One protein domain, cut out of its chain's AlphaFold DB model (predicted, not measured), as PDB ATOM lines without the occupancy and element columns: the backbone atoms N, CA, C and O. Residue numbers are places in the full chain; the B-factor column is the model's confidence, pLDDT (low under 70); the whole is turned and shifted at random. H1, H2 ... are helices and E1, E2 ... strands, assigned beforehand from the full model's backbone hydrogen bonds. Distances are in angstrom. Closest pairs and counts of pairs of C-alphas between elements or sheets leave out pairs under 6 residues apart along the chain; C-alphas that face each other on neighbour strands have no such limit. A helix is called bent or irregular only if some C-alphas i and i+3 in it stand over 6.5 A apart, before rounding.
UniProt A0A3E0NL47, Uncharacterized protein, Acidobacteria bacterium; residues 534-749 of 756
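What this domain is: This is residues 534 to 749 of the 756 residues of an uncharacterized protein of Acidobacteria bacterium (UniProt A0A3E0NL47). Helices stand one after another in a curved wall, H1 to H5 as an up-and-down bundle, each running against the one before it, then H6, H8 and H9; a long ribbon of two strands, E1 and E2, crosses one side of it past H3, H5 and H7. At one end of the ribbon H11 packs on H7 and H9, and the loop at the other end holds H10. The printed part has 216 residues, with named elements in the order H1 to H9, E1, H10, E2, H11: eleven helices and two antiparallel strands, mostly helix. The whole is compact, with a radius of gyration of the C-alphas of 17.6 A and spans of 51 by 39 by 31 A.

How they stand to each other: Start at H1, residues 538 to 549, irregular but only just, with C-alphas 538 and 541 6.8 A apart. Its residues 543 to 547 alone touch H2, residues 553 to 566, closest at the C-alphas of Gly 547 and Ala 555, 4.6 A. Next, H3, residues 569 to 582, touches H4, residues 585 to 598, opposite ways at a shallow tilt of 9 degrees, closest at the C-alphas of Gly 576 and Ala 588, 3.9 A. H5, residues 603 to 612, and H6, residues 615 to 628, form a helical hairpin, closest at the C-alphas of Ala 610 and Ala 618, 4.1 A. After H7, residues 630 to 634, look at H8, residues 641 to 650: it touches H6 at a steep tilt of 62 degrees, closest at the C-alphas of Ala 623 and Ala 645, 4.7 A. H8 and H9, residues 657 to 674, form a helical hairpin at a shallow tilt of 25 degrees, closest at the C-alphas of Glu 650 and Arg 660, 5.5 A. E1, residues 684 to 691, is antiparallel to E2, residues 711 to 719; N 685 and O 718 are within hydrogen-bond range at 2.8 A, as are N 691 and O 711 at 2.9 A. H10, residues 699 to 703, is near H1. H11, residues 720 to 725, touches H7, closest at the C-alphas of Arg 631 and Ala 723, 4.5 A. Each O i to N i+4 pair is within hydrogen-bond range in H2, H3, H4, H6, H8, H9 and H11, against 7 of 8 in H1, 5 of 6 in H5 and 0 of 1 in H7 and H10, which each have 2 of 2 O i to N i+3 pairs within range.

Where its parts are: Find C-alpha 538 at (23.971, 45.906, -20.679), where H1 begins. C-alpha 657 at (-4.621, 44.274, -55.867) begins H9, 25.9 A long; E1 measures 22.2 A, and E2, 22.7 A, bends by 54 degrees at residue 716. H11 ends at C-alpha 725, (6.929, 29.821, -53.576).

The domain as a whole: The C-alphas farthest apart are those of Ala 535 and Phe 676, 54.2 A. The printed part has no cut, and no link is long; residues 726 to 749 hold no named element. Mean pLDDT of the printed part is 76.9; residues 534 to 568, 676 to 677, 679 to 680 and 691 to 714 are under 70.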
ATOM      1  N   ALA A 534      17.236  50.563 -16.808       38.56
ATOM      2  CA  ALA A 534      17.225  50.582 -18.278       38.56
ATOM      3  C   ALA A 534      18.580  50.938 -18.918       38.56
ATOM      4  O   ALA A 534      18.908  50.457 -19.989       38.56
ATOM      5  N   ALA A 535      19.433  51.728 -18.264       37.44
ATOM      6  CA  ALA A 535      20.797  52.007 -18.725       37.44
ATOM      7  C   ALA A 535      21.825  50.952 -18.258       37.44
ATOM      8  O   ALA A 535      22.884  50.799 -18.879       37.44
ATOM      9  N   SER A 536      21.519  50.207 -17.188       41.94
ATOM     10  CA  SER A 536      22.202  48.972 -16.775       41.94
ATOM     11  C   SER A 536      21.786  47.755 -17.615       41.94
ATOM     12  O   SER A 536      22.336  46.669 -17.443       41.94
ATOM     13  N   TRP A 537      20.905  47.948 -18.605       45.91
ATOM     14  CA  TRP A 537      20.528  46.973 -19.639       45.91
ATOM     15  C   TRP A 537      21.657  46.605 -20.607       45.91
ATOM     16  O   TRP A 537      21.412  45.994 -21.642       45.91
ATOM     17  N   GLY A 538      22.918  46.810 -20.216       44.84
ATOM     18  CA  GLY A 538      23.971  45.906 -20.679       44.84
ATOM     19  C   GLY A 538      23.618  44.431 -20.425       44.84
ATOM     20  O   GLY A 538      24.060  43.571 -21.169       44.84
ATOM     21  N   ALA A 539      22.743  44.176 -19.444       45.53
ATOM     22  CA  ALA A 539      22.134  42.886 -19.155       45.53
ATOM     23  C   ALA A 539      20.820  42.593 -19.913       45.53
ATOM     24  O   ALA A 539      20.216  41.568 -19.637       45.53
ATOM     25  N   PHE A 540      20.308  43.451 -20.804       47.69
ATOM     26  CA  PHE A 540      19.077  43.134 -21.549       47.69
ATOM     27  C   PHE A 540      19.315  41.989 -22.525       47.69
ATOM     28  O   PHE A 540      18.545  41.040 -22.518       47.69
ATOM     29  N   GLY A 541      20.437  42.017 -23.253       50.69
ATOM     30  CA  GLY A 541      20.899  40.887 -24.059       50.69
ATOM     31  C   GLY A 541      21.166  39.643 -23.211       50.69
ATOM     32  O   GLY A 541      20.667  38.577 -23.550       50.69
ATOM     33  N   ASP A 542      21.864  39.781 -22.077       46.62
ATOM     34  CA  ASP A 542      22.154  38.663 -21.163       46.62
ATOM     35  C   ASP A 542      20.889  38.089 -20.501       46.62
ATOM     36  O   ASP A 542      20.818  36.889 -20.276       46.62
ATOM     37  N   ARG A 543      19.870  38.906 -20.198       49.72
ATOM     38  CA  ARG A 543      18.580  38.470 -19.628       49.72
ATOM     39  C   ARG A 543      17.639  37.909 -20.685       49.72
ATOM     40  O   ARG A 543      16.940  36.953 -20.382       49.72
ATOM     41  N   LEU A 544      17.643  38.451 -21.907       53.09
ATOM     42  CA  LEU A 544      16.967  37.831 -23.048       53.09
ATOM     43  C   LEU A 544      17.585  36.462 -23.321       53.09
ATOM     44  O   LEU A 544      16.868  35.479 -23.419       53.09
ATOM     45  N   ALA A 545      18.913  36.384 -23.387       50.31
ATOM     46  CA  ALA A 545      19.650  35.145 -23.585       50.31
ATOM     47  C   ALA A 545      19.457  34.152 -22.434       50.31
ATOM     48  O   ALA A 545      19.227  32.975 -22.691       50.31
ATOM     49  N   PHE A 546      19.497  34.620 -21.184       47.81
ATOM     50  CA  PHE A 546      19.198  33.809 -20.007       47.81
ATOM     51  C   PHE A 546      17.754  33.307 -20.045       47.81
ATOM     52  O   PHE A 546      17.544  32.116 -19.895       47.81
ATOM     53  N   GLY A 547      16.767  34.160 -20.332       51.38
ATOM     54  CA  GLY A 547      15.363  33.748 -20.428       51.38
ATOM     55  C   GLY A 547      15.029  32.884 -21.650       51.38
ATOM     56  O   GLY A 547      14.045  32.148 -21.652       51.38
ATOM     57  N   LEU A 548      15.864  32.929 -22.687       54.62
ATOM     58  CA  LEU A 548      15.796  32.027 -23.836       54.62
ATOM     59  C   LEU A 548      16.441  30.666 -23.565       54.62
ATOM     60  O   LEU A 548      16.003  29.676 -24.146       54.62
ATOM     61  N   ALA A 549      17.476  30.627 -22.725       53.34
ATOM     62  CA  ALA A 549      18.230  29.421 -22.395       53.34
ATOM     63  C   ALA A 549      17.694  28.689 -21.152       53.34
ATOM     64  O   ALA A 549      17.828  27.470 -21.065       53.34
ATOM     65  N   ASP A 550      17.092  29.414 -20.208       52.47
ATOM     66  CA  ASP A 550      16.547  28.899 -18.955       52.47
ATOM     67  C   ASP A 550      15.009  29.006 -18.955       52.47
ATOM     68  O   ASP A 550      14.467  30.109 -18.879       52.47
ATOM     69  N   PRO A 551      14.276  27.880 -19.021       57.81
ATOM     70  CA  PRO A 551      12.816  27.867 -18.947       57.81
ATOM     71  C   PRO A 551      12.273  28.087 -17.520       57.81
ATOM     72  O   PRO A 551      11.092  27.838 -17.268       57.81
ATOM     73  N   SER A 552      13.101  28.512 -16.558       61.56
ATOM     74  CA  SER A 552      12.670  28.690 -15.174       61.56
ATOM     75  C   SER A 552      11.592  29.782 -14.997       61.56
ATOM     76  O   SER A 552      11.534  30.770 -15.743       61.56
ATOM     77  N   PRO A 553      10.755  29.677 -13.947       62.81
ATOM     78  CA  PRO A 553       9.801  30.729 -13.592       62.81
ATOM     79  C   PRO A 553      10.461  32.090 -13.321       62.81
ATOM     80  O   PRO A 553       9.890  33.132 -13.635       62.81
ATOM     81  N   ALA A 554      11.689  32.094 -12.791       55.53
ATOM     82  CA  ALA A 554      12.451  33.312 -12.521       55.53
ATOM     83  C   ALA A 554      12.893  34.027 -13.810       55.53
ATOM     84  O   ALA A 554      12.868  35.259 -13.879       55.53
ATOM     85  N   ALA A 555      13.266  33.261 -14.837       56.97
ATOM     86  CA  ALA A 555      13.565  33.773 -16.169       56.97
ATOM     87  C   ALA A 555      12.328  34.405 -16.833       56.97
ATOM     88  O   ALA A 555      12.426  35.503 -17.376       56.97
ATOM     89  N   SER A 556      11.162  33.762 -16.724       62.66
ATOM     90  CA  SER A 556       9.902  34.277 -17.289       62.66
ATOM     91  C   SER A 556       9.446  35.569 -16.603       62.66
ATOM     92  O   SER A 556       9.234  36.572 -17.275       62.66
ATOM     93  N   ALA A 557       9.438  35.602 -15.265       63.19
ATOM     94  CA  ALA A 557       9.103  36.808 -14.503       63.19
ATOM     95  C   ALA A 557      10.072  37.970 -14.793       63.19
ATOM     96  O   ALA A 557       9.691  39.140 -14.793       63.19
ATOM     97  N   SER A 558      11.343  37.659 -15.078       54.38
ATOM     98  CA  SER A 558      12.328  38.659 -15.502       54.38
ATOM     99  C   SER A 558      12.060  39.190 -16.913       54.38
ATOM    100  O   SER A 558      12.321  40.366 -17.167       54.38
ATOM    101  N   LEU A 559      11.558  38.347 -17.823       62.53
ATOM    102  CA  LEU A 559      11.160  38.742 -19.177       62.53
ATOM    103  C   LEU A 559       9.878  39.578 -19.166       62.53
ATOM    104  O   LEU A 559       9.837  40.592 -19.852       62.53
ATOM    105  N   GLU A 560       8.881  39.220 -18.360       63.72
ATOM    106  CA  GLU A 560       7.646  39.997 -18.182       63.72
ATOM    107  C   GLU A 560       7.925  41.374 -17.586       63.72
ATOM    108  O   GLU A 560       7.549  42.386 -18.172       63.72
ATOM    109  N   ALA A 561       8.682  41.439 -16.486       61.22
ATOM    110  CA  ALA A 561       9.078  42.714 -15.896       61.22
ATOM    111  C   ALA A 561       9.864  43.580 -16.896       61.22
ATOM    112  O   ALA A 561       9.672  44.793 -16.971       61.22
ATOM    113  N   ALA A 562      10.731  42.967 -17.713       56.94
ATOM    114  CA  ALA A 562      11.431  43.679 -18.779       56.94
ATOM    115  C   ALA A 562      10.484  44.141 -19.899       56.94
ATOM    116  O   ALA A 562      10.698  45.207 -20.482       56.94
ATOM    117  N   ALA A 563       9.449  43.366 -20.217       63.47
ATOM    118  CA  ALA A 563       8.465  43.693 -21.240       63.47
ATOM    119  C   ALA A 563       7.596  44.887 -20.812       63.47
ATOM    120  O   ALA A 563       7.448  45.851 -21.571       63.47
ATOM    121  N   GLU A 564       7.113  44.875 -19.569       67.81
ATOM    122  CA  GLU A 564       6.344  45.965 -18.963       67.81
ATOM    123  C   GLU A 564       7.152  47.267 -18.879       67.81
ATOM    124  O   GLU A 564       6.637  48.343 -19.195       67.81
ATOM    125  N   GLU A 565       8.433  47.175 -18.507       57.22
ATOM    126  CA  GLU A 565       9.314  48.339 -18.396       57.22
ATOM    127  C   GLU A 565       9.736  48.906 -19.765       57.22
ATOM    128  O   GLU A 565       9.817  50.126 -19.917       57.22
ATOM    129  N   SER A 566      10.011  48.060 -20.768       55.53
ATOM    130  CA  SER A 566      10.504  48.527 -22.078       55.53
ATOM    131  C   SER A 566       9.427  48.931 -23.064       55.53
ATOM    132  O   SER A 566       9.700  49.757 -23.935       55.53
ATOM    133  N   ARG A 567       8.250  48.298 -22.999       69.25
ATOM    134  CA  ARG A 567       7.241  48.361 -24.068       69.25
ATOM    135  C   ARG A 567       7.825  48.060 -25.456       69.25
ATOM    136  O   ARG A 567       7.401  48.632 -26.456       69.25
ATOM    137  N   LEU A 568       8.817  47.171 -25.531       64.69
ATOM    138  CA  LEU A 568       9.399  46.725 -26.794       64.69
ATOM    139  C   LEU A 568       8.753  45.408 -27.221       64.69
ATOM    140  O   LEU A 568       8.802  44.414 -26.495       64.69
ATOM    141  N   TRP A 569       8.196  45.385 -28.431       72.50
ATOM    142  CA  TRP A 569       7.491  44.220 -28.963       72.50
ATOM    143  C   TRP A 569       8.294  42.903 -28.953       72.50
ATOM    144  O   TRP A 569       7.687  41.872 -28.658       72.50
ATOM    145  N   PRO A 570       9.626  42.854 -29.198       70.88
ATOM    146  CA  PRO A 570      10.334  41.578 -29.195       70.88
ATOM    147  C   PRO A 570      10.466  40.991 -27.789       70.88
ATOM    148  O   PRO A 570      10.602  39.785 -27.642       70.88
ATOM    149  N   VAL A 571      10.410  41.825 -26.748       71.19
ATOM    150  CA  VAL A 571      10.489  41.378 -25.349       71.19
ATOM    151  C   VAL A 571       9.184  40.718 -24.947       71.19
ATOM    152  O   VAL A 571       9.200  39.622 -24.399       71.19
ATOM    153  N   TRP A 572       8.062  41.341 -25.309       80.62
ATOM    154  CA  TRP A 572       6.733  40.759 -25.155       80.62
ATOM    155  C   TRP A 572       6.579  39.452 -25.945       80.62
ATOM    156  O   TRP A 572       6.034  38.481 -25.422       80.62
ATOM    157  N   LEU A 573       7.132  39.380 -27.165       82.12
ATOM    158  CA  LEU A 573       7.145  38.147 -27.962       82.12
ATOM    159  C   LEU A 573       7.855  37.003 -27.224       82.12
ATOM    160  O   LEU A 573       7.354  35.881 -27.169       82.12
ATOM    161  N   LEU A 574       9.015  37.299 -26.640       77.19
ATOM    162  CA  LEU A 574       9.827  36.319 -25.925       77.19
ATOM    163  C   LEU A 574       9.262  35.927 -24.564       77.19
ATOM    164  O   LEU A 574       9.371  34.763 -24.186       77.19
ATOM    165  N   ALA A 575       8.655  36.872 -23.846       79.50
ATOM    166  CA  ALA A 575       7.924  36.584 -22.621       79.50
ATOM    167  C   ALA A 575       6.803  35.571 -22.898       79.50
ATOM    168  O   ALA A 575       6.713  34.558 -22.209       79.50
ATOM    169  N   GLY A 576       6.034  35.773 -23.976       84.75
ATOM    170  CA  GLY A 576       5.001  34.824 -24.393       84.75
ATOM    171  C   GLY A 576       5.549  33.432 -24.729       84.75
ATOM    172  O   GLY A 576       5.004  32.434 -24.267       84.75
ATOM    173  N   ASP A 577       6.676  33.344 -25.446       82.19
ATOM    174  CA  ASP A 577       7.327  32.058 -25.751       82.19
ATOM    175  C   ASP A 577       7.828  31.337 -24.481       82.19
ATOM    176  O   ASP A 577       7.759  30.109 -24.390       82.19
ATOM    177  N   ALA A 578       8.328  32.076 -23.486       79.00
ATOM    178  CA  ALA A 578       8.752  31.510 -22.206       79.00
ATOM    179  C   ALA A 578       7.563  30.989 -21.380       79.00
ATOM    180  O   ALA A 578       7.633  29.876 -20.855       79.00
ATOM    181  N   LEU A 579       6.467  31.751 -21.330       81.12
ATOM    182  CA  LEU A 579       5.224  31.378 -20.649       81.12
ATOM    183  C   LEU A 579       4.571  30.143 -21.275       81.12
ATOM    184  O   LEU A 579       4.219  29.197 -20.570       81.12
ATOM    185  N   ALA A 580       4.509  30.080 -22.606       84.25
ATOM    186  CA  ALA A 580       3.963  28.927 -23.318       84.25
ATOM    187  C   ALA A 580       4.744  27.634 -23.022       84.25
ATOM    188  O   ALA A 580       4.151  26.581 -22.806       84.25
ATOM    189  N   ARG A 581       6.083  27.697 -22.924       82.06
ATOM    190  CA  ARG A 581       6.912  26.530 -22.550       82.06
ATOM    191  C   ARG A 581       6.644  26.013 -21.135       82.06
ATOM    192  O   ARG A 581       6.958  24.859 -20.852       82.06
ATOM    193  N   ARG A 582       6.081  26.847 -20.261       80.06
ATOM    194  CA  ARG A 582       5.661  26.476 -18.904       80.06
ATOM    195  C   ARG A 582       4.222  25.957 -18.837       80.06
ATOM    196  O   ARG A 582       3.834  25.436 -17.796       80.06
ATOM    197  N   GLY A 583       3.465  26.053 -19.933       84.50
ATOM    198  CA  GLY A 583       2.044  25.710 -19.992       84.50
ATOM    199  C   GLY A 583       1.105  26.852 -19.586       84.50
ATOM    200  O   GLY A 583      -0.089  26.620 -19.412       84.50
ATOM    201  N   ASP A 584       1.615  28.080 -19.452       84.88
ATOM    202  CA  ASP A 584       0.844  29.260 -19.040       84.88
ATOM    203  C   ASP A 584       0.177  29.937 -20.267       84.88
ATOM    204  O   ASP A 584       0.395  31.110 -20.577       84.88
ATOM    205  N   ASP A 585      -0.649  29.189 -21.011       87.31
ATOM    206  CA  ASP A 585      -1.178  29.583 -22.337       87.31
ATOM    207  C   ASP A 585      -2.019  30.875 -22.339       87.31
ATOM    208  O   ASP A 585      -2.143  31.559 -23.360       87.31
ATOM    209  N   ALA A 586      -2.671  31.206 -21.223       88.12
ATOM    210  CA  ALA A 586      -3.466  32.431 -21.106       88.12
ATOM    211  C   ALA A 586      -2.572  33.681 -21.045       88.12
ATOM    212  O   ALA A 586      -2.800  34.642 -21.785       88.12
ATOM    213  N   GLU A 587      -1.532  33.635 -20.215       83.69
ATOM    214  CA  GLU A 587      -0.557  34.714 -20.038       83.69
ATOM    215  C   GLU A 587       0.320  34.850 -21.288       83.69
ATOM    216  O   GLU A 587       0.549  35.960 -21.770       83.69
ATOM    217  N   ALA A 588       0.699  33.724 -21.904       87.69
ATOM    218  CA  ALA A 588       1.410  33.714 -23.180       87.69
ATOM    219  C   ALA A 588       0.624  34.434 -24.290       87.69
ATOM    220  O   ALA A 588       1.166  35.293 -24.991       87.69
ATOM    221  N   ARG A 589      -0.684  34.153 -24.414       90.69
ATOM    222  CA  ARG A 589      -1.569  34.843 -25.370       90.69
ATOM    223  C   ARG A 589      -1.663  36.339 -25.103       90.69
ATOM    224  O   ARG A 589      -1.675  37.117 -26.054       90.69
ATOM    225  N   GLN A 590      -1.726  36.758 -23.842       89.56
ATOM    226  CA  GLN A 590      -1.715  38.180 -23.506       89.56
ATOM    227  C   GLN A 590      -0.393  38.837 -23.920       89.56
ATOM    228  O   GLN A 590      -0.415  39.866 -24.594       89.56
ATOM    229  N   ALA A 591       0.741  38.211 -23.604       86.88
ATOM    230  CA  ALA A 591       2.056  38.732 -23.953       86.88
ATOM    231  C   ALA A 591       2.250  38.866 -25.474       86.88
ATOM    232  O   ALA A 591       2.730  39.893 -25.955       86.88
ATOM    233  N   TRP A 592       1.814  37.882 -26.265       90.88
ATOM    234  CA  TRP A 592       1.868  37.996 -27.724       90.88
ATOM    235  C   TRP A 592       0.894  39.035 -28.290       90.88
ATOM    236  O   TRP A 592       1.223  39.678 -29.285       90.88
ATOM    237  N   ARG A 593      -0.274  39.266 -27.675       90.75
ATOM    238  CA  ARG A 593      -1.164  40.368 -28.092       90.75
ATOM    239  C   ARG A 593      -0.498  41.723 -27.880       90.75
ATOM    240  O   ARG A 593      -0.479  42.516 -28.815       90.75
ATOM    241  N   GLU A 594       0.140  41.935 -26.731       87.62
ATOM    242  CA  GLU A 594       0.909  43.159 -26.468       87.62
ATOM    243  C   GLU A 594       2.078  43.324 -27.448       87.62
ATOM    244  O   GLU A 594       2.285  44.401 -28.007       87.62
ATOM    245  N   ALA A 595       2.805  42.242 -27.752       84.06
ATOM    246  CA  ALA A 595       3.836  42.265 -28.789       84.06
ATOM    247  C   ALA A 595       3.267  42.695 -30.153       84.06
ATOM    248  O   ALA A 595       3.868  43.505 -30.860       84.06
ATOM    249  N   CYS A 596       2.103  42.166 -30.521       86.75
ATOM    250  CA  CYS A 596       1.452  42.478 -31.785       86.75
ATOM    251  C   CYS A 596       0.918  43.916 -31.846       86.75
ATOM    252  O   CYS A 596       0.952  44.535 -32.908       86.75
ATOM    253  N   ASP A 597       0.461  44.468 -30.726       85.50
ATOM    254  CA  ASP A 597      -0.044  45.841 -30.655       85.50
ATOM    255  C   ASP A 597       1.095  46.865 -30.698       85.50
ATOM    256  O   ASP A 597       0.983  47.901 -31.356       85.50
ATOM    257  N   LEU A 598       2.234  46.540 -30.082       78.50
ATOM    258  CA  LEU A 598       3.451  47.351 -30.136       78.50
ATOM    259  C   LEU A 598       4.141  47.317 -31.507       78.50
ATOM    260  O   LEU A 598       4.824  48.274 -31.873       78.50
ATOM    261  N   ALA A 599       3.984  46.232 -32.269       80.31
ATOM    262  CA  ALA A 599       4.499  46.121 -33.630       80.31
ATOM    263  C   ALA A 599       3.477  45.471 -34.560       80.31
ATOM    264  O   ALA A 599       3.577  44.280 -34.870       80.31
ATOM    265  N   PRO A 600       2.526  46.260 -35.084       75.06
ATOM    266  CA  PRO A 600       1.416  45.712 -35.845       75.06
ATOM    267  C   PRO A 600       1.819  45.032 -37.151       75.06
ATOM    268  O   PRO A 600       1.104  44.152 -37.629       75.06
ATOM    269  N   LEU A 601       2.984  45.412 -37.675       78.44
ATOM    270  CA  LEU A 601       3.594  44.882 -38.891       78.44
ATOM    271  C   LEU A 601       4.544  43.703 -38.628       78.44
ATOM    272  O   LEU A 601       5.135  43.187 -39.573       78.44
ATOM    273  N   ALA A 602       4.758  43.307 -37.369       81.25
ATOM    274  CA  ALA A 602       5.613  42.172 -37.050       81.25
ATOM    275  C   ALA A 602       4.825  40.859 -37.219       81.25
ATOM    276  O   ALA A 602       3.767  40.687 -36.611       81.25
ATOM    277  N   PRO A 603       5.341  39.888 -37.991       83.25
ATOM    278  CA  PRO A 603       4.593  38.672 -38.314       83.25
ATOM    279  C   PRO A 603       4.490  37.679 -37.150       83.25
ATOM    280  O   PRO A 603       3.606  36.826 -37.107       83.25
ATOM    281  N   PHE A 604       5.438  37.743 -36.219       86.75
ATOM    282  CA  PHE A 604       5.763  36.621 -35.344       86.75
ATOM    283  C   PHE A 604       4.787  36.439 -34.183       86.75
ATOM    284  O   PHE A 604       4.400  35.313 -33.881       86.75
ATOM    285  N   ALA A 605       4.342  37.534 -33.571       88.06
ATOM    286  CA  ALA A 605       3.326  37.478 -32.525       88.06
ATOM    287  C   ALA A 605       1.983  36.974 -33.079       88.06
ATOM    288  O   ALA A 605       1.341  36.116 -32.474       88.06
ATOM    289  N   ALA A 606       1.614  37.437 -34.279       89.44
ATOM    290  CA  ALA A 606       0.431  36.974 -34.994       89.44
ATOM    291  C   ALA A 606       0.514  35.474 -35.318       89.44
ATOM    292  O   ALA A 606      -0.443  34.745 -35.090       89.44
ATOM    293  N   LEU A 607       1.679  34.978 -35.747       89.81
ATOM    294  CA  LEU A 607       1.888  33.547 -35.979       89.81
ATOM    295  C   LEU A 607       1.731  32.699 -34.703       89.81
ATOM    296  O   LEU A 607       1.147  31.618 -34.757       89.81
ATOM    297  N   ARG A 608       2.234  33.167 -33.553       89.38
ATOM    298  CA  ARG A 608       2.071  32.457 -32.271       89.38
ATOM    299  C   ARG A 608       0.608  32.386 -31.842       89.38
ATOM    300  O   ARG A 608       0.127  31.310 -31.498       89.38
ATOM    301  N   LEU A 609      -0.109  33.505 -31.939       89.56
ATOM    302  CA  LEU A 609      -1.547  33.565 -31.663       89.56
ATOM    303  C   LEU A 609      -2.339  32.668 -32.618       89.56
ATOM    304  O   LEU A 609      -3.195  31.902 -32.182       89.56
ATOM    305  N   ALA A 610      -1.972  32.670 -33.900       87.81
ATOM    306  CA  ALA A 610      -2.586  31.825 -34.908       87.81
ATOM    307  C   ALA A 610      -2.495  30.338 -34.578       87.81
ATOM    308  O   ALA A 610      -3.356  29.600 -35.032       87.81
ATOM    309  N   ALA A 611      -1.495  29.875 -33.823       84.44
ATOM    310  CA  ALA A 611      -1.366  28.472 -33.438       84.44
ATOM    311  C   ALA A 611      -2.328  28.059 -32.306       84.44
ATOM    312  O   ALA A 611      -2.707  26.890 -32.252       84.44
ATOM    313  N   LEU A 612      -2.735  28.998 -31.443       80.38
ATOM    314  CA  LEU A 612      -3.416  28.723 -30.167       80.38
ATOM    315  C   LEU A 612      -4.825  29.316 -30.029       80.38
ATOM    316  O   LEU A 612      -5.542  28.941 -29.101       80.38
ATOM    317  N   ASP A 613      -5.207  30.265 -30.880       79.69
ATOM    318  CA  ASP A 613      -6.530  30.885 -30.836       79.69
ATOM    319  C   ASP A 613      -7.613  30.003 -31.491       79.69
ATOM    320  O   ASP A 613      -7.334  29.122 -32.314       79.69
ATOM    321  N   ASP A 614      -8.872  30.268 -31.128       79.62
ATOM    322  CA  ASP A 614     -10.049  29.646 -31.741       79.62
ATOM    323  C   ASP A 614     -10.119  29.952 -33.246       79.62
ATOM    324  O   ASP A 614      -9.606  30.969 -33.716       79.62
ATOM    325  N   GLU A 615     -10.804  29.097 -34.008       78.56
ATOM    326  CA  GLU A 615     -10.749  29.043 -35.477       78.56
ATOM    327  C   GLU A 615     -10.869  30.414 -36.173       78.56
ATOM    328  O   GLU A 615     -10.031  30.752 -37.007       78.56
ATOM    329  N   GLY A 616     -11.832  31.257 -35.780       80.12
ATOM    330  CA  GLY A 616     -12.011  32.591 -36.370       80.12
ATOM    331  C   GLY A 616     -10.891  33.590 -36.043       80.12
ATOM    332  O   GLY A 616     -10.427  34.312 -36.923       80.12
ATOM    333  N   ALA A 617     -10.419  33.623 -34.795       83.44
ATOM    334  CA  ALA A 617      -9.314  34.496 -34.388       83.44
ATOM    335  C   ALA A 617      -7.969  34.010 -34.958       83.44
ATOM    336  O   ALA A 617      -7.126  34.820 -35.343       83.44
ATOM    337  N   ALA A 618      -7.806  32.693 -35.105       86.00
ATOM    338  CA  ALA A 618      -6.635  32.090 -35.721       86.00
ATOM    339  C   ALA A 618      -6.511  32.429 -37.213       86.00
ATOM    340  O   ALA A 618      -5.396  32.641 -37.691       86.00
ATOM    341  N   VAL A 619      -7.625  32.517 -37.951       91.12
ATOM    342  CA  VAL A 619      -7.629  32.943 -39.364       91.12
ATOM    343  C   VAL A 619      -7.165  34.392 -39.500       91.12
ATOM    344  O   VAL A 619      -6.293  34.673 -40.318       91.12
ATOM    345  N   GLU A 620      -7.679  35.294 -38.664       90.19
ATOM    346  CA  GLU A 620      -7.278  36.709 -38.645       90.19
ATOM    347  C   GLU A 620      -5.790  36.880 -38.296       90.19
ATOM    348  O   GLU A 620      -5.053  37.587 -38.989       90.19
ATOM    349  N   ALA A 621      -5.312  36.165 -37.275       90.38
ATOM    350  CA  ALA A 621      -3.904  36.172 -36.892       90.38
ATOM    351  C   ALA A 621      -3.001  35.572 -37.993       90.38
ATOM    352  O   ALA A 621      -1.930  36.109 -38.283       90.38
ATOM    353  N   THR A 622      -3.452  34.511 -38.675       92.25
ATOM    354  CA  THR A 622      -2.738  33.913 -39.821       92.25
ATOM    355  C   THR A 622      -2.669  34.887 -40.996       92.25
ATOM    356  O   THR A 622      -1.600  35.092 -41.569       92.25
ATOM    357  N   ALA A 623      -3.787  35.532 -41.335       93.00
ATOM    358  CA  ALA A 623      -3.867  36.523 -42.402       93.00
ATOM    359  C   ALA A 623      -2.916  37.701 -42.136       93.00
ATOM    360  O   ALA A 623      -2.137  38.090 -43.006       93.00
ATOM    361  N   ARG A 624      -2.895  38.209 -40.900       91.62
ATOM    362  CA  ARG A 624      -1.962  39.257 -40.467       91.62
ATOM    363  C   ARG A 624      -0.502  38.828 -40.581       91.62
ATOM    364  O   ARG A 624       0.313  39.585 -41.109       91.62
ATOM    365  N   ALA A 625      -0.176  37.614 -40.140       91.44
ATOM    366  CA  ALA A 625       1.169  37.067 -40.258       91.44
ATOM    367  C   ALA A 625       1.619  36.989 -41.734       91.44
ATOM    368  O   ALA A 625       2.731  37.407 -42.046       91.44
ATOM    369  N   LEU A 626       0.741  36.560 -42.649       93.00
ATOM    370  CA  LEU A 626       1.023  36.478 -44.091       93.00
ATOM    371  C   LEU A 626       1.234  37.843 -44.757       93.00
ATOM    372  O   LEU A 626       2.095  37.965 -45.627       93.00
ATOM    373  N   ILE A 627       0.488  38.878 -44.357       92.56
ATOM    374  CA  ILE A 627       0.713  40.246 -44.861       92.56
ATOM    375  C   ILE A 627       2.114  40.743 -44.459       92.56
ATOM    376  O   ILE A 627       2.780  41.444 -45.229       92.56
ATOM    377  N   ALA A 628       2.560  40.387 -43.252       89.44
ATOM    378  CA  ALA A 628       3.827  40.820 -42.671       89.44
ATOM    379  C   ALA A 628       5.048  39.988 -43.115       89.44
ATOM    380  O   ALA A 628       6.146  40.533 -43.219       89.44
ATOM    381  N   GLU A 629       4.884  38.692 -43.383       92.44
ATOM    382  CA  GLU A 629       5.921  37.804 -43.920       92.44
ATOM    383  C   GLU A 629       5.258  36.603 -44.639       92.44
ATOM    384  O   GLU A 629       4.835  35.638 -43.998       92.44
ATOM    385  N   PRO A 630       5.148  36.635 -45.982       92.81
ATOM    386  CA  PRO A 630       4.437  35.612 -46.758       92.81
ATOM    387  C   PRO A 630       5.027  34.203 -46.632       92.81
ATOM    388  O   PRO A 630       4.296  33.216 -46.713       92.81
ATOM    389  N   ARG A 631       6.335  34.085 -46.362       92.00
ATOM    390  CA  ARG A 631       7.031  32.791 -46.238       92.00
ATOM    391  C   ARG A 631       6.529  31.940 -45.071       92.00
ATOM    392  O   ARG A 631       6.769  30.733 -45.050       92.00
ATOM    393  N   ILE A 632       5.799  32.530 -44.121       89.75
ATOM    394  CA  ILE A 632       5.146  31.796 -43.027       89.75
ATOM    395  C   ILE A 632       4.075  30.832 -43.550       89.75
ATOM    396  O   ILE A 632       3.712  29.901 -42.842       89.75
ATOM    397  N   ALA A 633       3.603  30.977 -44.792       88.81
ATOM    398  CA  ALA A 633       2.732  29.982 -45.417       88.81
ATOM    399  C   ALA A 633       3.337  28.562 -45.419       88.81
ATOM    400  O   ALA A 633       2.594  27.585 -45.439       88.81
ATOM    401  N   GLY A 634       4.669  28.437 -45.360       86.50
ATOM    402  CA  GLY A 634       5.350  27.149 -45.200       86.50
ATOM    403  C   GLY A 634       5.364  26.605 -43.768       86.50
ATOM    404  O   GLY A 634       5.839  25.489 -43.561       86.50
ATOM    405  N   ALA A 635       4.900  27.362 -42.772       86.00
ATOM    406  CA  ALA A 635       4.843  26.917 -41.384       86.00
ATOM    407  C   ALA A 635       3.767  25.842 -41.190       86.00
ATOM    408  O   ALA A 635       2.729  25.846 -41.851       86.00
ATOM    409  N   SER A 636       3.998  24.934 -40.241       77.31
ATOM    410  CA  SER A 636       3.022  23.908 -39.864       77.31
ATOM    411  C   SER A 636       1.822  24.543 -39.148       77.31
ATOM    412  O   SER A 636       1.815  24.682 -37.926       77.31
ATOM    413  N   LEU A 637       0.811  24.939 -39.917       81.62
ATOM    414  CA  LEU A 637      -0.485  25.390 -39.418       81.62
ATOM    415  C   LEU A 637      -1.497  24.233 -39.456       81.62
ATOM    416  O   LEU A 637      -1.381  23.344 -40.304       81.62
ATOM    417  N   PRO A 638      -2.515  24.231 -38.579       83.50
ATOM    418  CA  PRO A 638      -3.620  23.288 -38.679       83.50
ATOM    419  C   PRO A 638      -4.295  23.308 -40.061       83.50
ATOM    420  O   PRO A 638      -4.365  24.373 -40.688       83.50
ATOM    421  N   PRO A 639      -4.799  22.153 -40.541       80.19
ATOM    422  CA  PRO A 639      -5.396  22.033 -41.871       80.19
ATOM    423  C   PRO A 639      -6.490  23.078 -42.132       80.19
ATOM    424  O   PRO A 639      -7.273  23.395 -41.240       80.19
ATOM    425  N   GLY A 640      -6.538  23.622 -43.352       86.19
ATOM    426  CA  GLY A 640      -7.545  24.605 -43.785       86.19
ATOM    427  C   GLY A 640      -7.340  26.039 -43.273       86.19
ATOM    428  O   GLY A 640      -7.945  26.967 -43.807       86.19
ATOM    429  N   ARG A 641      -6.456  26.265 -42.290       89.50
ATOM    430  CA  ARG A 641      -6.211  27.602 -41.717       89.50
ATOM    431  C   ARG A 641      -5.555  28.559 -42.712       89.50
ATOM    432  O   ARG A 641      -5.934  29.725 -42.784       89.50
ATOM    433  N   LEU A 642      -4.592  28.059 -43.488       90.75
ATOM    434  CA  LEU A 642      -3.944  28.829 -44.549       90.75
ATOM    435  C   LEU A 642      -4.940  29.182 -45.662       90.75
ATOM    436  O   LEU A 642      -5.000  30.339 -46.068       90.75
ATOM    437  N   ASP A 643      -5.753  28.217 -46.095       93.06
ATOM    438  CA  ASP A 643      -6.759  28.409 -47.146       93.06
ATOM    439  C   ASP A 643      -7.774  29.489 -46.740       93.06
ATOM    440  O   ASP A 643      -8.051  30.416 -47.502       93.06
ATOM    441  N   ALA A 644      -8.270  29.423 -45.500       93.88
ATOM    442  CA  ALA A 644      -9.190  30.412 -44.946       93.88
ATOM    443  C   ALA A 644      -8.552  31.809 -44.823       93.88
ATOM    444  O   ALA A 644      -9.195  32.811 -45.139       93.88
ATOM    445  N   ALA A 645      -7.281  31.890 -44.418       94.25
ATOM    446  CA  ALA A 645      -6.552  33.155 -44.349       94.25
ATOM    447  C   ALA A 645      -6.324  33.769 -45.739       94.25
ATOM    448  O   ALA A 645      -6.537  34.965 -45.924       94.25
ATOM    449  N   VAL A 646      -5.951  32.966 -46.739       95.38
ATOM    450  CA  VAL A 646      -5.784  33.441 -48.121       95.38
ATOM    451  C   VAL A 646      -7.122  33.902 -48.703       95.38
ATOM    452  O   VAL A 646      -7.176  34.983 -49.287       95.38
ATOM    453  N   ALA A 647      -8.211  33.161 -48.474       95.19
ATOM    454  CA  ALA A 647      -9.555  33.563 -48.897       95.19
ATOM    455  C   ALA A 647      -9.998  34.891 -48.252       95.19
ATOM    456  O   ALA A 647     -10.574  35.757 -48.914       95.19
ATOM    457  N   ARG A 648      -9.679  35.095 -46.967       92.56
ATOM    458  CA  ARG A 648      -9.915  36.364 -46.260       92.56
ATOM    459  C   ARG A 648      -9.134  37.525 -46.884       92.56
ATOM    460  O   ARG A 648      -9.691  38.617 -47.020       92.56
ATOM    461  N   LEU A 649      -7.871  37.290 -47.254       94.56
ATOM    462  CA  LEU A 649      -6.963  38.291 -47.822       94.56
ATOM    463  C   LEU A 649      -7.269  38.638 -49.281       94.56
ATOM    464  O   LEU A 649      -7.062  39.781 -49.685       94.56
ATOM    465  N   GLU A 650      -7.794  37.697 -50.067       94.88
ATOM    466  CA  GLU A 650      -8.187  37.916 -51.467       94.88
ATOM    467  C   GLU A 650      -9.158  39.103 -51.603       94.88
ATOM    468  O   GLU A 650      -9.057  39.923 -52.525       94.88
ATOM    469  N   HIS A 651     -10.037  39.271 -50.617       90.00
ATOM    470  CA  HIS A 651     -11.052  40.318 -50.595       90.00
ATOM    471  C   HIS A 651     -10.755  41.466 -49.620       90.00
ATOM    472  O   HIS A 651     -11.604  42.340 -49.452       90.00
ATOM    473  N   GLU A 652      -9.567  41.518 -49.011       92.44
ATOM    474  CA  GLU A 652      -9.241  42.541 -48.012       92.44
ATOM    475  C   GLU A 652      -9.089  43.942 -48.642       92.44
ATOM    476  O   GLU A 652      -8.195  44.158 -49.477       92.44
ATOM    477  N   PRO A 653      -9.928  44.925 -48.260       88.31
ATOM    478  CA  PRO A 653      -9.705  46.315 -48.630       88.31
ATOM    479  C   PRO A 653      -8.445  46.861 -47.944       88.31
ATOM    480  O   PRO A 653      -8.130  46.507 -46.815       88.31
ATOM    481  N   GLY A 654      -7.718  47.746 -48.627       88.19
ATOM    482  CA  GLY A 654      -6.471  48.313 -48.100       88.19
ATOM    483  C   GLY A 654      -5.216  47.492 -48.404       88.19
ATOM    484  O   GLY A 654      -4.125  47.946 -48.080       88.19
ATOM    485  N   LEU A 655      -5.333  46.337 -49.077       92.12
ATOM    486  CA  LEU A 655      -4.191  45.618 -49.653       92.12
ATOM    487  C   LEU A 655      -4.071  45.835 -51.173       92.12
ATOM    488  O   LEU A 655      -5.093  45.817 -51.884       92.12
ATOM    489  N   PRO A 656      -2.841  45.947 -51.717       93.62
ATOM    490  CA  PRO A 656      -2.630  46.135 -53.150       93.62
ATOM    491  C   PRO A 656      -3.209  44.973 -53.964       93.62
ATOM    492  O   PRO A 656      -2.954  43.804 -53.672       93.62
ATOM    493  N   LEU A 657      -3.975  45.284 -55.014       93.38
ATOM    494  CA  LEU A 657      -4.621  44.274 -55.867       93.38
ATOM    495  C   LEU A 657      -3.610  43.293 -56.476       93.38
ATOM    496  O   LEU A 657      -3.834  42.085 -56.457       93.38
ATOM    497  N   GLY A 658      -2.478  43.810 -56.968       93.75
ATOM    498  CA  GLY A 658      -1.416  42.984 -57.547       93.75
ATOM    499  C   GLY A 658      -0.792  42.023 -56.533       93.75
ATOM    500  O   GLY A 658      -0.542  40.867 -56.863       93.75
ATOM    501  N   TRP A 659      -0.613  42.467 -55.285       95.62
ATOM    502  CA  TRP A 659      -0.082  41.623 -54.216       95.62
ATOM    503  C   TRP A 659      -1.057  40.501 -53.841       95.62
ATOM    504  O   TRP A 659      -0.650  39.348 -53.745       95.62
ATOM    505  N   ARG A 660      -2.356  40.807 -53.711       95.75
ATOM    506  CA  ARG A 660      -3.393  39.800 -53.417       95.75
ATOM    507  C   ARG A 660      -3.475  38.725 -54.498       95.75
ATOM    508  O   ARG A 660      -3.504  37.539 -54.182       95.75
ATOM    509  N   ALA A 661      -3.453  39.128 -55.768       95.00
ATOM    510  CA  ALA A 661      -3.432  38.188 -56.884       95.00
ATOM    511  C   ALA A 661      -2.182  37.289 -56.846       95.00
ATOM    512  O   ALA A 661      -2.292  36.076 -57.021       95.00
ATOM    513  N   ALA A 662      -1.009  37.866 -56.562       95.31
ATOM    514  CA  ALA A 662       0.235  37.112 -56.436       95.31
ATOM    515  C   ALA A 662       0.205  36.123 -55.259       95.31
ATOM    516  O   ALA A 662       0.640  34.984 -55.420       95.31
ATOM    517  N   LEU A 663      -0.372  36.512 -54.114       95.44
ATOM    518  CA  LEU A 663      -0.559  35.633 -52.957       95.44
ATOM    519  C   LEU A 663      -1.421  34.411 -53.303       95.44
ATOM    520  O   LEU A 663      -1.043  33.286 -52.988       95.44
ATOM    521  N   VAL A 664      -2.554  34.612 -53.985       95.69
ATOM    522  CA  VAL A 664      -3.446  33.513 -54.401       95.69
ATOM    523  C   VAL A 664      -2.740  32.567 -55.379       95.69
ATOM    524  O   VAL A 664      -2.882  31.347 -55.274       95.69
ATOM    525  N   VAL A 665      -1.956  33.106 -56.318       95.25
ATOM    526  CA  VAL A 665      -1.166  32.299 -57.262       95.25
ATOM    527  C   VAL A 665      -0.103  31.477 -56.531       95.25
ATOM    528  O   VAL A 665      -0.032  30.266 -56.749       95.25
ATOM    529  N   ALA A 666       0.670  32.103 -55.638       92.25
ATOM    530  CA  ALA A 666       1.677  31.432 -54.815       92.25
ATOM    531  C   ALA A 666       1.055  30.309 -53.971       92.25
ATOM    532  O   ALA A 666       1.542  29.179 -53.968       92.25
ATOM    533  N   HIS A 667      -0.089  30.585 -53.344       93.62
ATOM    534  CA  HIS A 667      -0.818  29.613 -52.540       93.62
ATOM    535  C   HIS A 667      -1.284  28.397 -53.346       93.62
ATOM    536  O   HIS A 667      -1.039  27.262 -52.935       93.62
ATOM    537  N   ARG A 668      -1.876  28.599 -54.530       91.94
ATOM    538  CA  ARG A 668      -2.271  27.485 -55.412       91.94
ATOM    539  C   ARG A 668      -1.065  26.670 -55.876       91.94
ATOM    540  O   ARG A 668      -1.136  25.441 -55.921       91.94
ATOM    541  N   ALA A 669       0.043  27.337 -56.196       88.56
ATOM    542  CA  ALA A 669       1.278  26.677 -56.605       88.56
ATOM    543  C   ALA A 669       1.868  25.814 -55.475       88.56
ATOM    544  O   ALA A 669       2.293  24.685 -55.732       88.56
ATOM    545  N   ALA A 670       1.844  26.303 -54.234       86.81
ATOM    546  CA  ALA A 670       2.271  25.549 -53.059       86.81
ATOM    547  C   ALA A 670       1.340  24.363 -52.764       86.81
ATOM    548  O   ALA A 670       1.815  23.234 -52.651       86.81
ATOM    549  N   ALA A 671       0.020  24.589 -52.736       85.62
ATOM    550  CA  ALA A 671      -0.986  23.552 -52.485       85.62
ATOM    551  C   ALA A 671      -0.893  22.393 -53.495       85.62
ATOM    552  O   ALA A 671      -0.996  21.220 -53.134       85.62
ATOM    553  N   SER A 672      -0.637  22.717 -54.768       83.75
ATOM    554  CA  SER A 672      -0.466  21.715 -55.823       83.75
ATOM    555  C   SER A 672       0.768  20.831 -55.627       83.75
ATOM    556  O   SER A 672       0.743  19.671 -56.020       83.75
ATOM    557  N   ARG A 673       1.828  21.344 -54.991       76.69
ATOM    558  CA  ARG A 673       3.053  20.590 -54.689       76.69
ATOM    559  C   ARG A 673       2.945  19.801 -53.395       76.69
ATOM    560  O   ARG A 673       3.349  18.641 -53.365       76.69
ATOM    561  N   SER A 674       2.359  20.389 -52.353       72.69
ATOM    562  CA  SER A 674       2.156  19.708 -51.070       72.69
ATOM    563  C   SER A 674       1.222  18.503 -51.190       72.69
ATOM    564  O   SER A 674       1.376  17.548 -50.442       72.69
ATOM    565  N   ALA A 675       0.302  18.504 -52.161       71.25
ATOM    566  CA  ALA A 675      -0.579  17.369 -52.440       71.25
ATOM    567  C   ALA A 675       0.166  16.075 -52.835       71.25
ATOM    568  O   ALA A 675      -0.409  14.993 -52.732       71.25
ATOM    569  N   PHE A 676       1.428  16.171 -53.273       62.59
ATOM    570  CA  PHE A 676       2.234  15.028 -53.724       62.59
ATOM    571  C   PHE A 676       3.536  14.833 -52.936       62.59
ATOM    572  O   PHE A 676       4.263  13.874 -53.199       62.59
ATOM    573  N   ALA A 677       3.852  15.725 -51.997       67.62
ATOM    574  CA  ALA A 677       5.067  15.656 -51.193       67.62
ATOM    575  C   ALA A 677       4.802  14.926 -49.871       67.62
ATOM    576  O   ALA A 677       3.809  15.198 -49.200       67.62
ATOM    577  N   ASP A 678       5.709  14.029 -49.471       73.56
ATOM    578  CA  ASP A 678       5.717  13.485 -48.113       73.56
ATOM    579  C   ASP A 678       6.155  14.597 -47.136       73.56
ATOM    580  O   ASP A 678       7.311  15.035 -47.198       73.56
ATOM    581  N   PRO A 679       5.280  15.055 -46.217       68.81
ATOM    582  CA  PRO A 679       5.601  16.130 -45.278       68.81
ATOM    583  C   PRO A 679       6.791  15.813 -44.363       68.81
ATOM    584  O   PRO A 679       7.401  16.740 -43.816       68.81
ATOM    585  N   ALA A 680       7.099  14.525 -44.168       69.69
ATOM    586  CA  ALA A 680       8.242  14.064 -43.388       69.69
ATOM    587  C   ALA A 680       9.558  14.091 -44.185       69.69
ATOM    588  O   ALA A 680      10.628  14.141 -43.580       69.69
ATOM    589  N   ALA A 681       9.494  14.088 -45.520       73.12
ATOM    590  CA  ALA A 681      10.660  14.080 -46.406       73.12
ATOM    591  C   ALA A 681      11.035  15.470 -46.952       73.12
ATOM    592  O   ALA A 681      12.137  15.641 -47.480       73.12
ATOM    593  N   SER A 682      10.151  16.467 -46.836       75.50
ATOM    594  CA  SER A 682      10.435  17.832 -47.290       75.50
ATOM    595  C   SER A 682      11.558  18.502 -46.482       75.50
ATOM    596  O   SER A 682      11.527  18.478 -45.246       75.50
ATOM    597  N   PRO A 683      12.521  19.181 -47.139       84.19
ATOM    598  CA  PRO A 683      13.549  19.948 -46.447       84.19
ATOM    599  C   PRO A 683      12.915  21.083 -45.633       84.19
ATOM    600  O   PRO A 683      12.198  21.934 -46.162       84.19
ATOM    601  N   ARG A 684      13.201  21.111 -44.329       84.44
ATOM    602  CA  ARG A 684      12.746  22.162 -43.412       84.44
ATOM    603  C   ARG A 684      13.770  23.289 -43.337       84.44
ATOM    604  O   ARG A 684      14.977  23.060 -43.367       84.44
ATOM    605  N   SER A 685      13.280  24.516 -43.236       84.38
ATOM    606  CA  SER A 685      14.066  25.726 -43.004       84.38
ATOM    607  C   SER A 685      13.538  26.465 -41.782       84.38
ATOM    608  O   SER A 685      12.368  26.355 -41.435       84.38
ATOM    609  N   LEU A 686      14.398  27.232 -41.117       83.81
ATOM    610  CA  LEU A 686      14.008  28.053 -39.971       83.81
ATOM    611  C   LEU A 686      13.844  29.506 -40.407       83.81
ATOM    612  O   LEU A 686      14.825  30.145 -40.793       83.81
ATOM    613  N   LEU A 687      12.635  30.048 -40.270       80.94
ATOM    614  CA  LEU A 687      12.430  31.492 -40.279       80.94
ATOM    615  C   LEU A 687      12.955  32.064 -38.961       80.94
ATOM    616  O   LEU A 687      12.520  31.680 -37.870       80.94
ATOM    617  N   ARG A 688      13.919  32.979 -39.072       79.19
ATOM    618  CA  ARG A 688      14.594  33.598 -37.930       79.19
ATOM    619  C   ARG A 688      14.238  35.073 -37.843       79.19
ATOM    620  O   ARG A 688      14.420  35.812 -38.808       79.19
ATOM    621  N   LEU A 689      13.796  35.508 -36.667       73.81
ATOM    622  CA  LEU A 689      13.791  36.922 -36.315       73.81
ATOM    623  C   LEU A 689      15.209  37.290 -35.880       73.81
ATOM    624  O   LEU A 689      15.742  36.698 -34.945       73.81
ATOM    625  N   THR A 690      15.815  38.259 -36.557       71.12
ATOM    626  CA  THR A 690      17.119  38.794 -36.161       71.12
ATOM    627  C   THR A 690      16.902  40.133 -35.471       71.12
ATOM    628  O   THR A 690      16.508  41.101 -36.114       71.12
ATOM    629  N   ILE A 691      17.137  40.188 -34.162       67.06
ATOM    630  CA  ILE A 691      17.140  41.432 -33.384       67.06
ATOM    631  C   ILE A 691      18.580  41.937 -33.332       67.06
ATOM    632  O   ILE A 691      19.501  41.142 -33.166       67.06
ATOM    633  N   ASP A 692      18.774  43.249 -33.480       61.34
ATOM    634  CA  ASP A 692      20.101  43.881 -33.468       61.34
ATOM    635  C   ASP A 692      21.056  43.393 -34.576       61.34
ATOM    636  O   ASP A 692      22.271  43.479 -34.438       61.34
ATOM    637  N   GLY A 693      20.508  42.892 -35.691       58.59
ATOM    638  CA  GLY A 693      21.288  42.455 -36.856       58.59
ATOM    639  C   GLY A 693      21.834  43.587 -37.721       58.59
ATOM    640  O   GLY A 693      22.847  43.409 -38.384       58.59
ATOM    641  N   GLU A 694      21.186  44.751 -37.701       57.31
ATOM    642  CA  GLU A 694      21.568  45.905 -38.514       57.31
ATOM    643  C   GLU A 694      21.687  47.152 -37.639       57.31
ATOM    644  O   GLU A 694      20.892  47.384 -36.726       57.31
ATOM    645  N   GLY A 695      22.683  47.995 -37.924       52.03
ATOM    646  CA  GLY A 695      22.959  49.171 -37.098       52.03
ATOM    647  C   GLY A 695      21.873  50.252 -37.134       52.03
ATOM    648  O   GLY A 695      21.792  51.062 -36.219       52.03
ATOM    649  N   GLU A 696      21.036  50.275 -38.167       47.41
ATOM    650  CA  GLU A 696      19.957  51.263 -38.312       47.41
ATOM    651  C   GLU A 696      18.677  50.848 -37.572       47.41
ATOM    652  O   GLU A 696      17.871  51.702 -37.205       47.41
ATOM    653  N   THR A 697      18.509  49.549 -37.306       49.88
ATOM    654  CA  THR A 697      17.316  48.960 -36.675       49.88
ATOM    655  C   THR A 697      17.613  48.303 -35.324       49.88
ATOM    656  O   THR A 697      16.715  47.745 -34.691       49.88
ATOM    657  N   SER A 698      18.861  48.380 -34.848       52.28
ATOM    658  CA  SER A 698      19.257  47.820 -33.559       52.28
ATOM    659  C   SER A 698      18.631  48.592 -32.401       52.28
ATOM    660  O   SER A 698      18.932  49.761 -32.156       52.28
ATOM    661  N   LEU A 699      17.805  47.884 -31.636       52.84
ATOM    662  CA  LEU A 699      17.209  48.339 -30.387       52.84
ATOM    663  C   LEU A 699      18.294  48.597 -29.340       52.84
ATOM    664  O   LEU A 699      18.252  49.592 -28.623       52.84
ATOM    665  N   SER A 700      19.310  47.740 -29.299       50.22
ATOM    666  CA  SER A 700      20.387  47.815 -28.316       50.22
ATOM    667  C   SER A 700      21.386  48.945 -28.570       50.22
ATOM    668  O   SER A 700      22.036  49.390 -27.619       50.22
ATOM    669  N   LEU A 701      21.493  49.470 -29.798       47.75
ATOM    670  CA  LEU A 701      22.345  50.630 -30.098       47.75
ATOM    671  C   LEU A 701      21.834  51.942 -29.505       47.75
ATOM    672  O   LEU A 701      22.630  52.819 -29.162       47.75
ATOM    673  N   PHE A 702      20.518  52.083 -29.339       41.72
ATOM    674  CA  PHE A 702      19.946  53.253 -28.668       41.72
ATOM    675  C   PHE A 702      20.309  53.287 -27.176       41.72
ATOM    676  O   PHE A 702      20.427  54.363 -26.589       41.72
ATOM    677  N   PHE A 703      20.550  52.118 -26.573       42.12
ATOM    678  CA  PHE A 703      20.852  51.977 -25.146       42.12
ATOM    679  C   PHE A 703      22.341  51.729 -24.855       42.12
ATOM    680  O   PHE A 703      22.820  51.994 -23.745       42.12
ATOM    681  N   SER A 704      23.111  51.277 -25.847       44.66
ATOM    682  CA  SER A 704      24.536  50.985 -25.729       44.66
ATOM    683  C   SER A 704      25.304  51.416 -26.983       44.66
ATOM    684  O   SER A 704      24.849  51.239 -28.099       44.66
ATOM    685  N   ARG A 705      26.528  51.946 -26.835       44.28
ATOM    686  CA  ARG A 705      27.424  52.258 -27.977       44.28
ATOM    687  C   ARG A 705      27.907  51.003 -28.739       44.28
ATOM    688  O   ARG A 705      28.854  51.088 -29.509       44.28
ATOM    689  N   ARG A 706      27.352  49.828 -28.442       50.53
ATOM    690  CA  ARG A 706      27.891  48.514 -28.791       50.53
ATOM    691  C   ARG A 706      26.764  47.703 -29.409       50.53
ATOM    692  O   ARG A 706      25.696  47.614 -28.819       50.53
ATOM    693  N   ALA A 707      26.990  47.119 -30.576       49.72
ATOM    694  CA  ALA A 707      26.044  46.138 -31.078       49.72
ATOM    695  C   ALA A 707      26.163  44.884 -30.195       49.72
ATOM    696  O   ALA A 707      27.272  44.352 -30.062       49.72
ATOM    697  N   PRO A 708      25.084  44.412 -29.546       55.31
ATOM    698  CA  PRO A 708      25.088  43.051 -29.043       55.31
ATOM    699  C   PRO A 708      25.272  42.114 -30.231       55.31
ATOM    700  O   PRO A 708      25.034  42.475 -31.386       55.31
ATOM    701  N   ARG A 709      25.648  40.871 -29.944       57.06
ATOM    702  CA  ARG A 709      25.487  39.825 -30.944       57.06
ATOM    703  C   ARG A 709      24.040  39.852 -31.460       57.06
ATOM    704  O   ARG A 709      23.140  39.808 -30.616       57.06
ATOM    705  N   PRO A 710      23.819  39.858 -32.790       63.69
ATOM    706  CA  PRO A 710      22.486  39.746 -33.347       63.69
ATOM    707  C   PRO A 710      21.785  38.545 -32.734       63.69
ATOM    708  O   PRO A 710      22.258  37.404 -32.837       63.69
ATOM    709  N   LEU A 711      20.681  38.801 -32.048       64.38
ATOM    710  CA  LEU A 711      19.908  37.738 -31.456       64.38
ATOM    711  C   LEU A 711      19.052  37.134 -32.559       64.38
ATOM    712  O   LEU A 711      18.072  37.725 -33.009       64.38
ATOM    713  N   GLN A 712      19.465  35.954 -33.007       67.44
ATOM    714  CA  GLN A 712      18.692  35.156 -33.941       67.44
ATOM    715  C   GLN A 712      17.736  34.271 -33.158       67.44
ATOM    716  O   GLN A 712      18.143  33.295 -32.527       67.44
ATOM    717  N   LEU A 713      16.463  34.618 -33.217       66.31
ATOM    718  CA  LEU A 713      15.384  33.847 -32.634       66.31
ATOM    719  C   LEU A 713      14.809  32.935 -33.713       66.31
ATOM    720  O   LEU A 713      14.248  33.445 -34.686       66.31
ATOM    721  N   PRO A 714      14.945  31.604 -33.596       67.75
ATOM    722  CA  PRO A 714      14.184  30.699 -34.442       67.75
ATOM    723  C   PRO A 714      12.708  30.849 -34.073       67.75
ATOM    724  O   PRO A 714      12.311  30.524 -32.956       67.75
ATOM    725  N   ILE A 715      11.898  31.378 -34.990       72.94
ATOM    726  CA  ILE A 715      10.484  31.629 -34.701       72.94
ATOM    727  C   ILE A 715       9.615  30.492 -35.221       72.94
ATOM    728  O   ILE A 715       8.753  29.998 -34.494       72.94
ATOM    729  N   ALA A 716       9.847  30.059 -36.458       81.00
ATOM    730  CA  ALA A 716       9.036  29.029 -37.089       81.00
ATOM    731  C   ALA A 716       9.871  28.130 -37.995       81.00
ATOM    732  O   ALA A 716      10.682  28.611 -38.790       81.00
ATOM    733  N   GLU A 717       9.639  26.827 -37.894       84.75
ATOM    734  CA  GLU A 717      10.042  25.884 -38.928       84.75
ATOM    735  C   GLU A 717       9.051  25.966 -40.083       84.75
ATOM    736  O   GLU A 717       7.836  25.907 -39.882       84.75
ATOM    737  N   VAL A 718       9.583  26.106 -41.292       88.38
ATOM    738  CA  VAL A 718       8.821  26.155 -42.533       88.38
ATOM    739  C   VAL A 718       9.307  25.086 -43.499       88.38
ATOM    740  O   VAL A 718      10.487  24.733 -43.519       88.38
ATOM    741  N   ASP A 719       8.403  24.562 -44.315       89.44
ATOM    742  CA  ASP A 719       8.771  23.817 -45.513       89.44
ATOM    743  C   ASP A 719       9.520  24.759 -46.473       89.44
ATOM    744  O   ASP A 719       9.003  25.809 -46.863       89.44
ATOM    745  N   ALA A 720      10.767  24.418 -46.808       87.12
ATOM    746  CA  ALA A 720      11.639  25.281 -47.598       87.12
ATOM    747  C   ALA A 720      11.130  25.476 -49.033       87.12
ATOM    748  O   ALA A 720      11.328  26.544 -49.610       87.12
ATOM    749  N   ALA A 721      10.474  24.460 -49.602       85.25
ATOM    750  CA  ALA A 721       9.929  24.527 -50.951       85.25
ATOM    751  C   ALA A 721       8.690  25.427 -50.979       85.25
ATOM    752  O   ALA A 721       8.596  26.301 -51.836       85.25
ATOM    753  N   VAL A 722       7.801  25.282 -49.991       86.31
ATOM    754  CA  VAL A 722       6.634  26.166 -49.850       86.31
ATOM    755  C   VAL A 722       7.078  27.604 -49.582       86.31
ATOM    756  O   VAL A 722       6.584  28.523 -50.222       86.31
ATOM    757  N   ALA A 723       8.046  27.827 -48.692       87.38
ATOM    758  CA  ALA A 723       8.546  29.173 -48.411       87.38
ATOM    759  C   ALA A 723       9.135  29.859 -49.659       87.38
ATOM    760  O   ALA A 723       8.941  31.058 -49.833       87.38
ATOM    761  N   ALA A 724       9.813  29.113 -50.539       85.94
ATOM    762  CA  ALA A 724      10.347  29.643 -51.795       85.94
ATOM    763  C   ALA A 724       9.248  30.076 -52.784       85.94
ATOM    764  O   ALA A 724       9.455  31.000 -53.566       85.94
ATOM    765  N   ASP A 725       8.072  29.450 -52.732       85.62
ATOM    766  CA  ASP A 725       6.929  29.821 -53.576       85.62
ATOM    767  C   ASP A 725       6.238  31.104 -53.120       85.62
ATOM    768  O   ASP A 725       5.578  31.779 -53.910       85.62
ATOM    769  N   PHE A 726       6.419  31.451 -51.848       87.88
ATOM    770  CA  PHE A 726       5.953  32.689 -51.238       87.88
ATOM    771  C   PHE A 726       7.084  33.725 -51.129       87.88
ATOM    772  O   PHE A 726       7.144  34.475 -50.153       87.88
ATOM    773  N   ASP A 727       7.960  33.815 -52.137       85.75
ATOM    774  CA  ASP A 727       8.960  34.891 -52.274       85.75
ATOM    775  C   ASP A 727       8.308  36.220 -52.712       85.75
ATOM    776  O   ASP A 727       8.627  36.834 -53.730       85.75
ATOM    777  N   LEU A 728       7.300  36.637 -51.950       90.56
ATOM    778  CA  LEU A 728       6.578  37.884 -52.128       90.56
ATOM    779  C   LEU A 728       7.134  38.918 -51.155       90.56
ATOM    780  O   LEU A 728       7.375  38.633 -49.981       90.56
ATOM    781  N   VAL A 729       7.267  40.160 -51.622       89.31
ATOM    782  CA  VAL A 729       7.551  41.284 -50.726       89.31
ATOM    783  C   VAL A 729       6.411  41.380 -49.702       89.31
ATOM    784  O   VAL A 729       5.244  41.347 -50.109       89.31
ATOM    785  N   PRO A 730       6.701  41.515 -48.394       90.00
ATOM    786  CA  PRO A 730       5.667  41.744 -47.396       90.00
ATOM    787  C   PRO A 730       4.774  42.924 -47.768       90.00
ATOM    788  O   PRO A 730       5.272  44.033 -47.976       90.00
ATOM    789  N   ALA A 731       3.457  42.719 -47.803       87.75
ATOM    790  CA  ALA A 731       2.524  43.807 -48.083       87.75
ATOM    791  C   ALA A 731       2.603  44.905 -47.014       87.75
ATOM    792  O   ALA A 731       2.460  46.079 -47.341       87.75
ATOM    793  N   ALA A 732       2.965  44.564 -45.775       80.25
ATOM    794  CA  ALA A 732       3.271  45.529 -44.714       80.25
ATOM    795  C   ALA A 732       4.371  46.557 -45.070       80.25
ATOM    796  O   ALA A 732       4.496  47.574 -44.393       80.25
ATOM    797  N   ARG A 733       5.188  46.295 -46.103       81.94
ATOM    798  CA  ARG A 733       6.254  47.192 -46.584       81.94
ATOM    799  C   ARG A 733       5.883  47.959 -47.857       81.94
ATOM    800  O   ARG A 733       6.684  48.770 -48.317       81.94
ATOM    801  N   LEU A 734       4.716  47.694 -48.442       82.38
ATOM    802  CA  LEU A 734       4.239  48.378 -49.643       82.38
ATOM    803  C   LEU A 734       3.573  49.701 -49.254       82.38
ATOM    804  O   LEU A 734       2.812  49.757 -48.290       82.38
ATOM    805  N   ALA A 735       3.862  50.766 -50.002       83.19
ATOM    806  CA  ALA A 735       3.359  52.109 -49.708       83.19
ATOM    807  C   ALA A 735       1.837  52.222 -49.896       83.19
ATOM    808  O   ALA A 735       1.195  53.092 -49.317       83.19
ATOM    809  N   GLU A 736       1.270  51.344 -50.718       85.50
ATOM    810  CA  GLU A 736      -0.147  51.276 -51.057       85.50
ATOM    811  C   GLU A 736      -0.978  50.500 -50.021       85.50
ATOM    812  O   GLU A 736      -2.201  50.435 -50.154       85.50
ATOM    813  N   THR A 737      -0.338  49.905 -49.009       84.19
ATOM    814  CA  THR A 737      -1.031  49.220 -47.912       84.19
ATOM    815  C   THR A 737      -1.601  50.239 -46.929       84.19
ATOM    816  O   THR A 737      -0.870  51.070 -46.389       84.19
ATOM    817  N   ASP A 738      -2.909  50.164 -46.677       83.88
ATOM    818  CA  ASP A 738      -3.608  51.079 -45.772       83.88
ATOM    819  C   ASP A 738      -3.095  50.914 -44.325       83.88
ATOM    820  O   ASP A 738      -3.240  49.835 -43.739       83.88
ATOM    821  N   PRO A 739      -2.529  51.959 -43.692       75.88
ATOM    822  CA  PRO A 739      -2.116  51.895 -42.292       75.88
ATOM    823  C   PRO A 739      -3.294  51.677 -41.324       75.88
ATOM    824  O   PRO A 739      -3.077  51.202 -40.211       75.88
ATOM    825  N   GLY A 740      -4.533  51.981 -41.732       82.06
ATOM    826  CA  GLY A 740      -5.764  51.724 -40.977       82.06
ATOM    827  C   GLY A 740      -6.256  50.272 -41.023       82.06
ATOM    828  O   GLY A 740      -7.311  49.968 -40.460       82.06
ATOM    829  N   LEU A 741      -5.522  49.374 -41.687       85.81
ATOM    830  CA  LEU A 741      -5.833  47.945 -41.759       85.81
ATOM    831  C   LEU A 741      -5.694  47.237 -40.398       85.81
ATOM    832  O   LEU A 741      -6.356  46.229 -40.149       85.81
ATOM    833  N   TRP A 742      -4.843  47.760 -39.514       84.69
ATOM    834  CA  TRP A 742      -4.444  47.104 -38.269       84.69
ATOM    835  C   TRP A 742      -5.308  47.536 -37.084       84.69
ATOM    836  O   TRP A 742      -5.469  48.728 -36.829       84.69
ATOM    837  N   GLN A 743      -5.808  46.569 -36.312       85.19
ATOM    838  CA  GLN A 743      -6.498  46.815 -35.042       85.19
ATOM    839  C   GLN A 743      -5.733  46.229 -33.841       85.19
ATOM    840  O   GLN A 743      -4.953  45.279 -34.025       85.19
ATOM    841  N   PRO A 744      -5.964  46.768 -32.623       81.25
ATOM    842  CA  PRO A 744      -5.466  46.181 -31.382       81.25
ATOM    843  C   PRO A 744      -5.918  44.729 -31.189       81.25
ATOM    844  O   PRO A 744      -6.936  44.294 -31.739       81.25
ATOM    845  N   GLY A 745      -5.172  43.975 -30.388       80.62
ATOM    846  CA  GLY A 745      -5.395  42.552 -30.168       80.62
ATOM    847  C   GLY A 745      -5.077  41.695 -31.391       80.62
ATOM    848  O   GLY A 745      -5.661  40.625 -31.546       80.62
ATOM    849  N   CYS A 746      -4.166  42.153 -32.255       82.88
ATOM    850  CA  CYS A 746      -3.693  41.398 -33.417       82.88
ATOM    851  C   CYS A 746      -4.759  41.085 -34.495       82.88
ATOM    852  O   CYS A 746      -4.672  40.074 -35.188       82.88
ATOM    853  N   ARG A 747      -5.755  41.965 -34.672       85.00
ATOM    854  CA  ARG A 747      -6.866  41.790 -35.632       85.00
ATOM    855  C   ARG A 747      -6.709  42.644 -36.888       85.00
ATOM    856  O   ARG A 747      -6.055  43.691 -36.836       85.00
ATOM    857  N   LEU A 748      -7.305  42.218 -38.003       86.00
ATOM    858  CA  LEU A 748      -7.527  43.098 -39.149       86.00
ATOM    859  C   LEU A 748      -8.830  43.873 -38.952       86.00
ATOM    860  O   LEU A 748      -9.711  43.497 -38.174       86.00
ATOM    861  N   ARG A 749      -8.948  44.994 -39.655       84.00
ATOM    862  CA  ARG A 749     -10.182  45.769 -39.696       84.00
ATOM    863  C   ARG A 749     -11.355  44.900 -40.196       84.00
ATOM    864  O   ARG A 749     -11.197  44.197 -41.194       84.00
TER     865      ARG A 749